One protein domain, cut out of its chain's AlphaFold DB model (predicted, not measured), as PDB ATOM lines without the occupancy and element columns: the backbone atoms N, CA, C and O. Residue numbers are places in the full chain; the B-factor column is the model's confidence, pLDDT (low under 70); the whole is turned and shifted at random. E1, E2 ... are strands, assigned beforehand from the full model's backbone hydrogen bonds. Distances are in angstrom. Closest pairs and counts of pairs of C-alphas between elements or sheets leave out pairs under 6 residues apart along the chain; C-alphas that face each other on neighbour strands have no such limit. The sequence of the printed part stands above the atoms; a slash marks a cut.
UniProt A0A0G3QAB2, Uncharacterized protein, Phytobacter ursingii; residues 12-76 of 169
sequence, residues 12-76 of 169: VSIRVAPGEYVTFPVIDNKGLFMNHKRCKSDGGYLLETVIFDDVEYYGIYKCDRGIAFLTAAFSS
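AT A GLANCE: This is residues 12 to 76 of the 169 residues of an uncharacterized protein of Phytobacter ursingii (UniProt A0A0G3QAB2). A strongly twisted, curled sheet of four long and short strands, E3, E6, E5 and E4, is partly faced by a small hairpin, E1 and E2, in a lopsided sandwich of two sheets. The turn of that hairpin lies toward one end of the long axis and the turn between E4 and E5 toward the other. The printed part has 65 residues, no named helix and six named strands, E1 to E6 in order, 41 residues in all; the class is all strand. The large sheet runs E3, E6, E5, E4, and both sheets are antiparallel throughout. The whole is only just compact, close to loose, with a radius of gyration of the C-alphas of 12.5 A, and its outline is a rod of 44 by 20 by 15 A.

HOW THE PARTS SIT: E1, residues 12 to 17, and E2, residues 20 to 25, form an antiparallel hairpin at 152 degrees, with N 14 and O 22 2.9 A apart, within hydrogen-bond range. E3, residues 36 to 38, is an edge strand of the other sheet. E4, residues 45 to 52, is its other edge strand. E5, residues 55 to 64, forms a hairpin with E4 at 156 degrees, with N 48 and O 59 at 2.9 A. E6, residues 67 to 74, forms a hairpin with E5 at 149 degrees, with N 69 and O 62 at 2.9 A. E3 and E6 are antiparallel at 138 degrees, with N 37 and O 68 at 2.9 A. E4, E5 and E6 are a meander, each strand the antiparallel neighbour of the one before; with E3, the antiparallel neighbour of E6, they make a Greek key. The parts of the two sheets that face each other are 11.3 A centre to centre, and their best planes are 9 degrees apart. The closest C-alphas of E2 and E6 are those of Pro 25 and Thr 71, 6.7 A apart. E1 and E4 are apart.

IN THESE COORDINATES: E1 begins at C-alpha 12, (167.280, 258.627, 137.940), and is 15.5 A long; E2 is 17.1 A and E3 7.2 A. E4 is 22.6 A long. E5 spans 29.1 A from C-alpha 55 at (170.425, 233.621, 150.734). E6 is 20.8 A and ends at C-alpha 74, (167.379, 239.032, 142.489).

THE WHOLE: The C-alphas of Gly 19 and Asp 54, the two farthest apart, are 44.3 A apart. The printed part has no cut. No link is long; those from E2 to E3, ten residues, and from E3 to E4, six residues, are short, and the other three are tight. The mean pLDDT of the printed part is 88.1, and no printed residue is under 70.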
ATOM      1  N   VAL A  12     166.349 257.539 137.642       82.25
ATOM      2  CA  VAL A  12     167.280 258.627 137.940       82.25
ATOM      3  C   VAL A  12     168.082 258.940 136.686       82.25
ATOM      4  O   VAL A  12     168.544 258.045 135.985       82.25
ATOM      5  N   SER A  13     168.273 260.233 136.421       84.69
ATOM      6  CA  SER A  13     169.131 260.719 135.341       84.69
ATOM      7  C   SER A  13     170.423 261.299 135.908       84.69
ATOM      8  O   SER A  13     170.392 262.251 136.687       84.69
ATOM      9  N   ILE A  14     171.570 260.752 135.503       79.19
ATOM     10  CA  ILE A  14     172.894 261.246 135.899       79.19
ATOM     11  C   ILE A  14     173.612 261.815 134.681       79.19
ATOM     12  O   ILE A  14     173.658 261.204 133.614       79.19
ATOM     13  N   ARG A  15     174.194 263.006 134.846       83.25
ATOM     14  CA  ARG A  15     175.044 263.624 133.828       83.25
ATOM     15  C   ARG A  15     176.384 262.895 133.774       83.25
ATOM     16  O   ARG A  15     177.150 262.958 134.732       83.25
ATOM     17  N   VAL A  16     176.667 262.247 132.650       77.94
ATOM     18  CA  VAL A  16     177.914 261.492 132.421       77.94
ATOM     19  C   VAL A  16     178.979 262.328 131.708       77.94
ATOM     20  O   VAL A  16     180.169 262.075 131.866       77.94
ATOM     21  N   ALA A  17     178.566 263.363 130.969       79.50
ATOM     22  CA  ALA A  17     179.447 264.306 130.283       79.50
ATOM     23  C   ALA A  17     178.717 265.642 130.012       79.50
ATOM     24  O   ALA A  17     177.533 265.792 130.333       79.50
ATOM     25  N   PRO A  18     179.383 266.688 129.490       86.75
ATOM     26  CA  PRO A  18     178.704 267.930 129.133       86.75
ATOM     27  C   PRO A  18     177.580 267.747 128.105       86.75
ATOM     28  O   PRO A  18     177.837 267.403 126.964       86.75
ATOM     29  N   GLY A  19     176.336 268.005 128.525       87.81
ATOM     30  CA  GLY A  19     175.144 267.869 127.678       87.81
ATOM     31  C   GLY A  19     174.592 266.445 127.558       87.81
ATOM     32  O   GLY A  19     173.546 266.266 126.947       87.81
ATOM     33  N   GLU A  20     175.241 265.451 128.166       83.56
ATOM     34  CA  GLU A  20     174.858 264.044 128.042       83.56
ATOM     35  C   GLU A  20     174.424 263.474 129.393       83.56
ATOM     36  O   GLU A  20     175.151 263.533 130.392       83.56
ATOM     37  N   TYR A  21     173.224 262.902 129.399       85.19
ATOM     38  CA  TYR A  21     172.581 262.314 130.564       85.19
ATOM     39  C   TYR A  21     172.256 260.857 130.271       85.19
ATOM     40  O   TYR A  21     171.855 260.518 129.159       85.19
ATOM     41  N   VAL A  22     172.427 260.014 131.281       80.81
ATOM     42  CA  VAL A  22     172.011 258.615 131.246       80.81
ATOM     43  C   VAL A  22     170.925 258.431 132.287       80.81
ATOM     44  O   VAL A  22     171.123 258.764 133.458       80.81
ATOM     45  N   THR A  23     169.790 257.913 131.836       84.75
ATOM     46  CA  THR A  23     168.632 257.590 132.666       84.75
ATOM     47  C   THR A  23     168.610 256.093 132.931       84.75
ATOM     48  O   THR A  23     168.833 255.292 132.021       84.75
ATOM     49  N   PHE A  24     168.384 255.706 134.180       82.69
ATOM     50  CA  PHE A  24     168.348 254.309 134.596       82.69
ATOM     51  C   PHE A  24     167.282 254.100 135.671       82.69
ATOM     52  O   PHE A  24     167.004 255.026 136.440       82.69
ATOM     53  N   PRO A  25     166.685 252.898 135.732       82.75
ATOM     54  CA  PRO A  25     165.640 252.605 136.696       82.75
ATOM     55  C   PRO A  25     166.190 252.612 138.122       82.75
ATOM     56  O   PRO A  25     167.339 252.239 138.373       82.75
ATOM     57  N   VAL A  26     165.346 253.003 139.068       82.62
ATOM     58  CA  VAL A  26     165.601 252.803 140.491       82.62
ATOM     59  C   VAL A  26     165.127 251.406 140.857       82.62
ATOM     60  O   VAL A  26     163.945 251.089 140.752       82.62
ATOM     61  N   ILE A  27     166.058 250.555 141.280       84.75
ATOM     62  CA  ILE A  27     165.748 249.179 141.657       84.75
ATOM     63  C   ILE A  27     165.584 249.118 143.171       84.75
ATOM     64  O   ILE A  27     166.547 249.342 143.912       84.75
ATOM     65  N   ASP A  28     164.384 248.770 143.638       81.50
ATOM     66  CA  ASP A  28     164.211 248.366 145.029       81.50
ATOM     67  C   ASP A  28     164.921 247.027 145.254       81.50
ATOM     68  O   ASP A  28     164.480 245.965 144.819       81.50
ATOM     69  N   ASN A  29     166.074 247.107 145.912       85.25
ATOM     70  CA  ASN A  29     166.902 245.963 146.265       85.25
ATOM     71  C   ASN A  29     167.042 245.797 147.787       85.25
ATOM     72  O   ASN A  29     167.961 245.116 148.244       85.25
ATOM     73  N   LYS A  30     166.164 246.439 148.579       84.31
ATOM     74  CA  LYS A  30     166.199 246.424 150.056       84.31
ATOM     75  C   LYS A  30     167.509 246.944 150.671       84.31
ATOM     76  O   LYS A  30     167.834 246.626 151.812       84.31
ATOM     77  N   GLY A  31     168.275 247.739 149.921       85.25
ATOM     78  CA  GLY A  31     169.556 248.296 150.362       85.25
ATOM     79  C   GLY A  31     170.735 247.320 150.311       85.25
ATOM     80  O   GLY A  31     171.798 247.645 150.835       85.25
ATOM     81  N   LEU A  32     170.577 246.152 149.677       90.75
ATOM     82  CA  LEU A  32     171.646 245.164 149.499       90.75
ATOM     83  C   LEU A  32     172.726 245.637 148.516       90.75
ATOM     84  O   LEU A  32     173.902 245.315 148.680       90.75
ATOM     85  N   PHE A  33     172.333 246.412 147.506       93.25
ATOM     86  CA  PHE A  33     173.215 246.899 146.451       93.25
ATOM     87  C   PHE A  33     173.095 248.413 146.290       93.25
ATOM     88  O   PHE A  33     172.012 249.000 146.371       93.25
ATOM     89  N   MET A  34     174.218 249.066 145.998       89.88
ATOM     90  CA  MET A  34     174.193 250.475 145.619       89.88
ATOM     91  C   MET A  34     173.518 250.631 144.253       89.88
ATOM     92  O   MET A  34     173.859 249.927 143.312       89.88
ATOM     93  N   ASN A  35     172.618 251.603 144.096       87.69
ATOM     94  CA  ASN A  35     171.972 251.846 142.798       87.69
ATOM     95  C   ASN A  35     172.953 252.311 141.706       87.69
ATOM     96  O   ASN A  35     172.703 252.115 140.520       87.69
ATOM     97  N   HIS A  36     174.073 252.929 142.087       88.06
ATOM     98  CA  HIS A  36     175.121 253.324 141.153       88.06
ATOM     99  C   HIS A  36     176.499 253.345 141.822       88.06
ATOM    100  O   HIS A  36     176.618 253.541 143.032       88.06
ATOM    101  N   LYS A  37     177.553 253.178 141.020       89.06
ATOM    102  CA  LYS A  37     178.960 253.252 141.449       89.06
ATOM    103  C   LYS A  37     179.871 253.576 140.267       89.06
ATOM    104  O   LYS A  37     179.463 253.476 139.116       89.06
ATOM    105  N   ARG A  38     181.130 253.935 140.526       87.81
ATOM    106  CA  ARG A  38     182.119 254.108 139.449       87.81
ATOM    107  C   ARG A  38     182.466 252.760 138.815       87.81
ATOM    108  O   ARG A  38     182.676 251.778 139.522       87.81
ATOM    109  N   CYS A  39     182.579 252.738 137.494       87.12
ATOM    110  CA  CYS A  39     183.041 251.604 136.704       87.12
ATOM    111  C   CYS A  39     184.335 251.992 135.980       87.12
ATOM    112  O   CYS A  39     184.488 253.128 135.548       87.12
ATOM    113  N   LYS A  40     185.289 251.064 135.855       84.56
ATOM    114  CA  LYS A  40     186.507 251.279 135.046       84.56
ATOM    115  C   LYS A  40     186.316 250.915 133.568       84.56
ATOM    116  O   LYS A  40     187.248 251.069 132.790       84.56
ATOM    117  N   SER A  41     185.148 250.382 133.219       82.44
ATOM    118  CA  SER A  41     184.778 250.011 131.857       82.44
ATOM    119  C   SER A  41     183.854 251.071 131.265       82.44
ATOM    120  O   SER A  41     182.971 251.581 131.961       82.44
ATOM    121  N   ASP A  42     184.018 251.340 129.974       78.44
ATOM    122  CA  ASP A  42     183.148 252.242 129.215       78.44
ATOM    123  C   ASP A  42     181.851 251.560 128.748       78.44
ATOM    124  O   ASP A  42     180.961 252.222 128.219       78.44
ATOM    125  N   GLY A  43     181.719 250.246 128.969       85.31
ATOM    126  CA  GLY A  43     180.548 249.466 128.574       85.31
ATOM    127  C   GLY A  43     180.484 248.071 129.202       85.31
ATOM    128  O   GLY A  43     181.401 247.632 129.901       85.31
ATOM    129  N   GLY A  44     179.396 247.353 128.920       90.81
ATOM    130  CA  GLY A  44     179.183 245.969 129.351       90.81
ATOM    131  C   GLY A  44     178.417 245.841 130.667       90.81
ATOM    132  O   GLY A  44     177.761 246.783 131.114       90.81
ATOM    133  N   TYR A  45     178.491 244.656 131.269       94.12
ATOM    134  CA  TYR A  45     177.789 244.338 132.508       94.12
ATOM    135  C   TYR A  45     178.756 243.913 133.609       94.12
ATOM    136  O   TYR A  45     179.803 243.326 133.334       94.12
ATOM    137  N   LEU A  46     178.378 244.178 134.858       94.62
ATOM    138  CA  LEU A  46     179.032 243.650 136.051       94.62
ATOM    139  C   LEU A  46     178.027 242.828 136.850       94.62
ATOM    140  O   LEU A  46     176.864 243.214 136.970       94.62
ATOM    141  N   LEU A  47     178.512 241.741 137.435       94.25
ATOM    142  CA  LEU A  47     177.799 240.980 138.447       94.25
ATOM    143  C   LEU A  47     178.419 241.288 139.811       94.25
ATOM    144  O   LEU A  47     179.636 241.206 139.967       94.25
ATOM    145  N   GLU A  48     177.584 241.597 140.792       94.75
ATOM    146  CA  GLU A  48     177.944 241.518 142.207       94.75
ATOM    147  C   GLU A  48     177.079 240.491 142.912       94.75
ATOM    148  O   GLU A  48     175.922 240.288 142.543       94.75
ATOM    149  N   THR A  49     177.643 239.869 143.943       94.50
ATOM    150  CA  THR A  49     176.927 238.938 144.807       94.50
ATOM    151  C   THR A  49     177.029 239.380 146.258       94.50
ATOM    152  O   THR A  49     178.047 239.927 146.687       94.50
ATOM    153  N   VAL A  50     175.950 239.180 147.009       94.00
ATOM    154  CA  VAL A  50     175.880 239.424 148.453       94.00
ATOM    155  C   VAL A  50     175.145 238.252 149.083       94.00
ATOM    156  O   VAL A  50     174.094 237.854 148.592       94.00
ATOM    157  N   ILE A  51     175.679 237.714 150.176       92.31
ATOM    158  CA  ILE A  51     174.977 236.721 150.993       92.31
ATOM    159  C   ILE A  51     174.344 237.454 152.175       92.31
ATOM    160  O   ILE A  51     175.044 238.138 152.922       92.31
ATOM    161  N   PHE A  52     173.031 237.318 152.332       91.25
ATOM    162  CA  PHE A  52     172.266 237.900 153.432       91.25
ATOM    163  C   PHE A  52     171.194 236.904 153.886       91.25
ATOM    164  O   PHE A  52     170.467 236.376 153.049       91.25
ATOM    165  N   ASP A  53     171.117 236.632 155.191       91.25
ATOM    166  CA  ASP A  53     170.233 235.610 155.780       91.25
ATOM    167  C   ASP A  53     170.323 234.240 155.076       91.25
ATOM    168  O   ASP A  53     169.313 233.647 154.705       91.25
ATOM    169  N   ASP A  54     171.551 233.757 154.843       89.62
ATOM    170  CA  ASP A  54     171.861 232.496 154.140       89.62
ATOM    171  C   ASP A  54     171.325 232.395 152.696       89.62
ATOM    172  O   ASP A  54     171.362 231.331 152.075       89.62
ATOM    173  N   VAL A  55     170.870 233.513 152.124       89.38
ATOM    174  CA  VAL A  55     170.425 233.621 150.734       89.38
ATOM    175  C   VAL A  55     171.457 234.408 149.932       89.38
ATOM    176  O   VAL A  55     171.874 235.497 150.327       89.38
ATOM    177  N   GLU A  56     171.867 233.867 148.783       91.38
ATOM    178  CA  GLU A  56     172.703 234.586 147.820       91.38
ATOM    179  C   GLU A  56     171.831 235.487 146.933       91.38
ATOM    180  O   GLU A  56     170.862 235.047 146.314       91.38
ATOM    181  N   TYR A  57     172.191 236.763 146.876       92.50
ATOM    182  CA  TYR A  57     171.587 237.775 146.022       92.50
ATOM    183  C   TYR A  57     172.569 238.183 144.931       92.50
ATOM    184  O   TYR A  57     173.771 238.303 145.168       92.50
ATOM    185  N   TYR A  58     172.033 238.477 143.754       94.69
ATOM    186  CA  TYR A  58     172.764 238.867 142.560       94.69
ATOM    187  C   TYR A  58     172.334 240.269 142.134       94.69
ATOM    188  O   TYR A  58     171.151 240.519 141.904       94.69
ATOM    189  N   GLY A  59     173.300 241.175 142.007       94.94
ATOM    190  CA  GLY A  59     173.123 242.521 141.473       94.94
ATOM    191  C   GLY A  59     173.749 242.633 140.086       94.94
ATOM    192  O   GLY A  59     174.963 242.482 139.936       94.94
ATOM    193  N   ILE A  60     172.938 242.919 139.067       94.81
ATOM    194  CA  ILE A  60     173.406 243.133 137.692       94.81
ATOM    195  C   ILE A  60     173.503 244.623 137.418       94.81
ATOM    196  O   ILE A  60     172.495 245.335 137.418       94.81
ATOM    197  N   TYR A  61     174.706 245.087 137.105       93.75
ATOM    198  CA  TYR A  61     174.952 246.468 136.723       93.75
ATOM    199  C   TYR A  61     175.266 246.581 135.241       93.75
ATOM    200  O   TYR A  61     176.019 245.769 134.709       93.75
ATOM    201  N   LYS A  62     174.779 247.641 134.598       92.50
ATOM    202  CA  LYS A  62     175.248 248.072 133.279       92.50
ATOM    203  C   LYS A  62     176.282 249.177 133.464       92.50
ATOM    204  O   LYS A  62     175.983 250.174 134.117       92.50
ATOM    205  N   CYS A  63     177.477 249.005 132.905       91.19
ATOM    206  CA  CYS A  63     178.452 250.087 132.814       91.19
ATOM    207  C   CYS A  63     178.173 250.938 131.580       91.19
ATOM    208  O   CYS A  63     177.967 250.409 130.488       91.19
ATOM    209  N   ASP A  64     178.197 252.249 131.765       87.44
ATOM    210  CA  ASP A  64     178.118 253.240 130.704       87.44
ATOM    211  C   ASP A  64     179.010 254.427 131.086       87.44
ATOM    212  O   ASP A  64     178.831 255.032 132.147       87.44
ATOM    213  N   ARG A  65     180.017 254.717 130.250       84.25
ATOM    214  CA  ARG A  65     180.913 255.886 130.388       84.25
ATOM    215  C   ARG A  65     181.494 256.056 131.802       84.25
ATOM    216  O   ARG A  65     181.490 257.143 132.379       84.25
ATOM    217  N   GLY A  66     181.975 254.959 132.385       85.06
ATOM    218  CA  GLY A  66     182.629 254.966 133.693       85.06
ATOM    219  C   GLY A  66     181.689 254.999 134.906       85.06
ATOM    220  O   GLY A  66     182.161 255.115 136.042       85.06
ATOM    221  N   ILE A  67     180.375 254.853 134.713       87.69
ATOM    222  CA  ILE A  67     179.401 254.665 135.795       87.69
ATOM    223  C   ILE A  67     178.667 253.337 135.591       87.69
ATOM    224  O   ILE A  67     178.227 253.016 134.495       87.69
ATOM    225  N   ALA A  68     178.570 252.540 136.651       91.69
ATOM    226  CA  ALA A  68     177.765 251.329 136.705       91.69
ATOM    227  C   ALA A  68     176.435 251.635 137.394       91.69
ATOM    228  O   ALA A  68     176.444 252.105 138.531       91.69
ATOM    229  N   PHE A  69     175.324 251.314 136.737       90.75
ATOM    230  CA  PHE A  69     173.967 251.472 137.264       90.75
ATOM    231  C   PHE A  69     173.333 250.110 137.504       90.75
ATOM    232  O   PHE A  69     173.444 249.232 136.646       90.75
ATOM    233  N   LEU A  70     172.696 249.928 138.657       92.00
ATOM    234  CA  LEU A  70     172.000 248.694 138.993       92.00
ATOM    235  C   LEU A  70     170.759 248.555 138.106       92.00
ATOM    236  O   LEU A  70     169.908 249.435 138.065       92.00
ATOM    237  N   THR A  71     170.675 247.446 137.384       90.56
ATOM    238  CA  THR A  71     169.585 247.159 136.437       90.56
ATOM    239  C   THR A  71     168.667 246.045 136.914       90.56
ATOM    240  O   THR A  71     167.514 245.986 136.500       90.56
ATOM    241  N   ALA A  72     169.167 245.168 137.783       92.31
ATOM    242  CA  ALA A  72     168.382 244.120 138.413       92.31
ATOM    243  C   ALA A  72     169.041 243.679 139.717       92.31
ATOM    244  O   ALA A  72     170.269 243.630 139.803       92.31
ATOM    245  N   ALA A  73     168.218 243.313 140.693       92.69
ATOM    246  CA  ALA A  73     168.629 242.616 141.900       92.69
ATOM    247  C   ALA A  73     167.664 241.449 142.134       92.69
ATOM    248  O   ALA A  73     166.452 241.644 142.096       92.69
ATOM    249  N   PHE A  74     168.188 240.242 142.331       92.25
ATOM    250  CA  PHE A  74     167.379 239.032 142.489       92.25
ATOM    251  C   PHE A  74     168.108 237.985 143.329       92.25
ATOM    252  O   PHE A  74     169.333 237.967 143.373       92.25
ATOM    253  N   SER A  75     167.362 237.091 143.966       89.25
ATOM    254  CA  SER A  75     167.898 235.891 144.637       89.25
ATOM    255  C   SER A  75     167.251 234.599 144.148       89.25
ATOM    256  O   SER A  75     167.720 233.508 144.456       89.25
ATOM    257  N   SER A  76     166.170 234.708 143.375       84.44
ATOM    258  CA  SER A  76     165.442 233.564 142.849       84.44
ATOM    259  C   SER A  76     164.889 233.855 141.462       84.44
ATOM    260  O   SER A  76     164.774 235.005 141.027       84.44
TER     261      SER A  76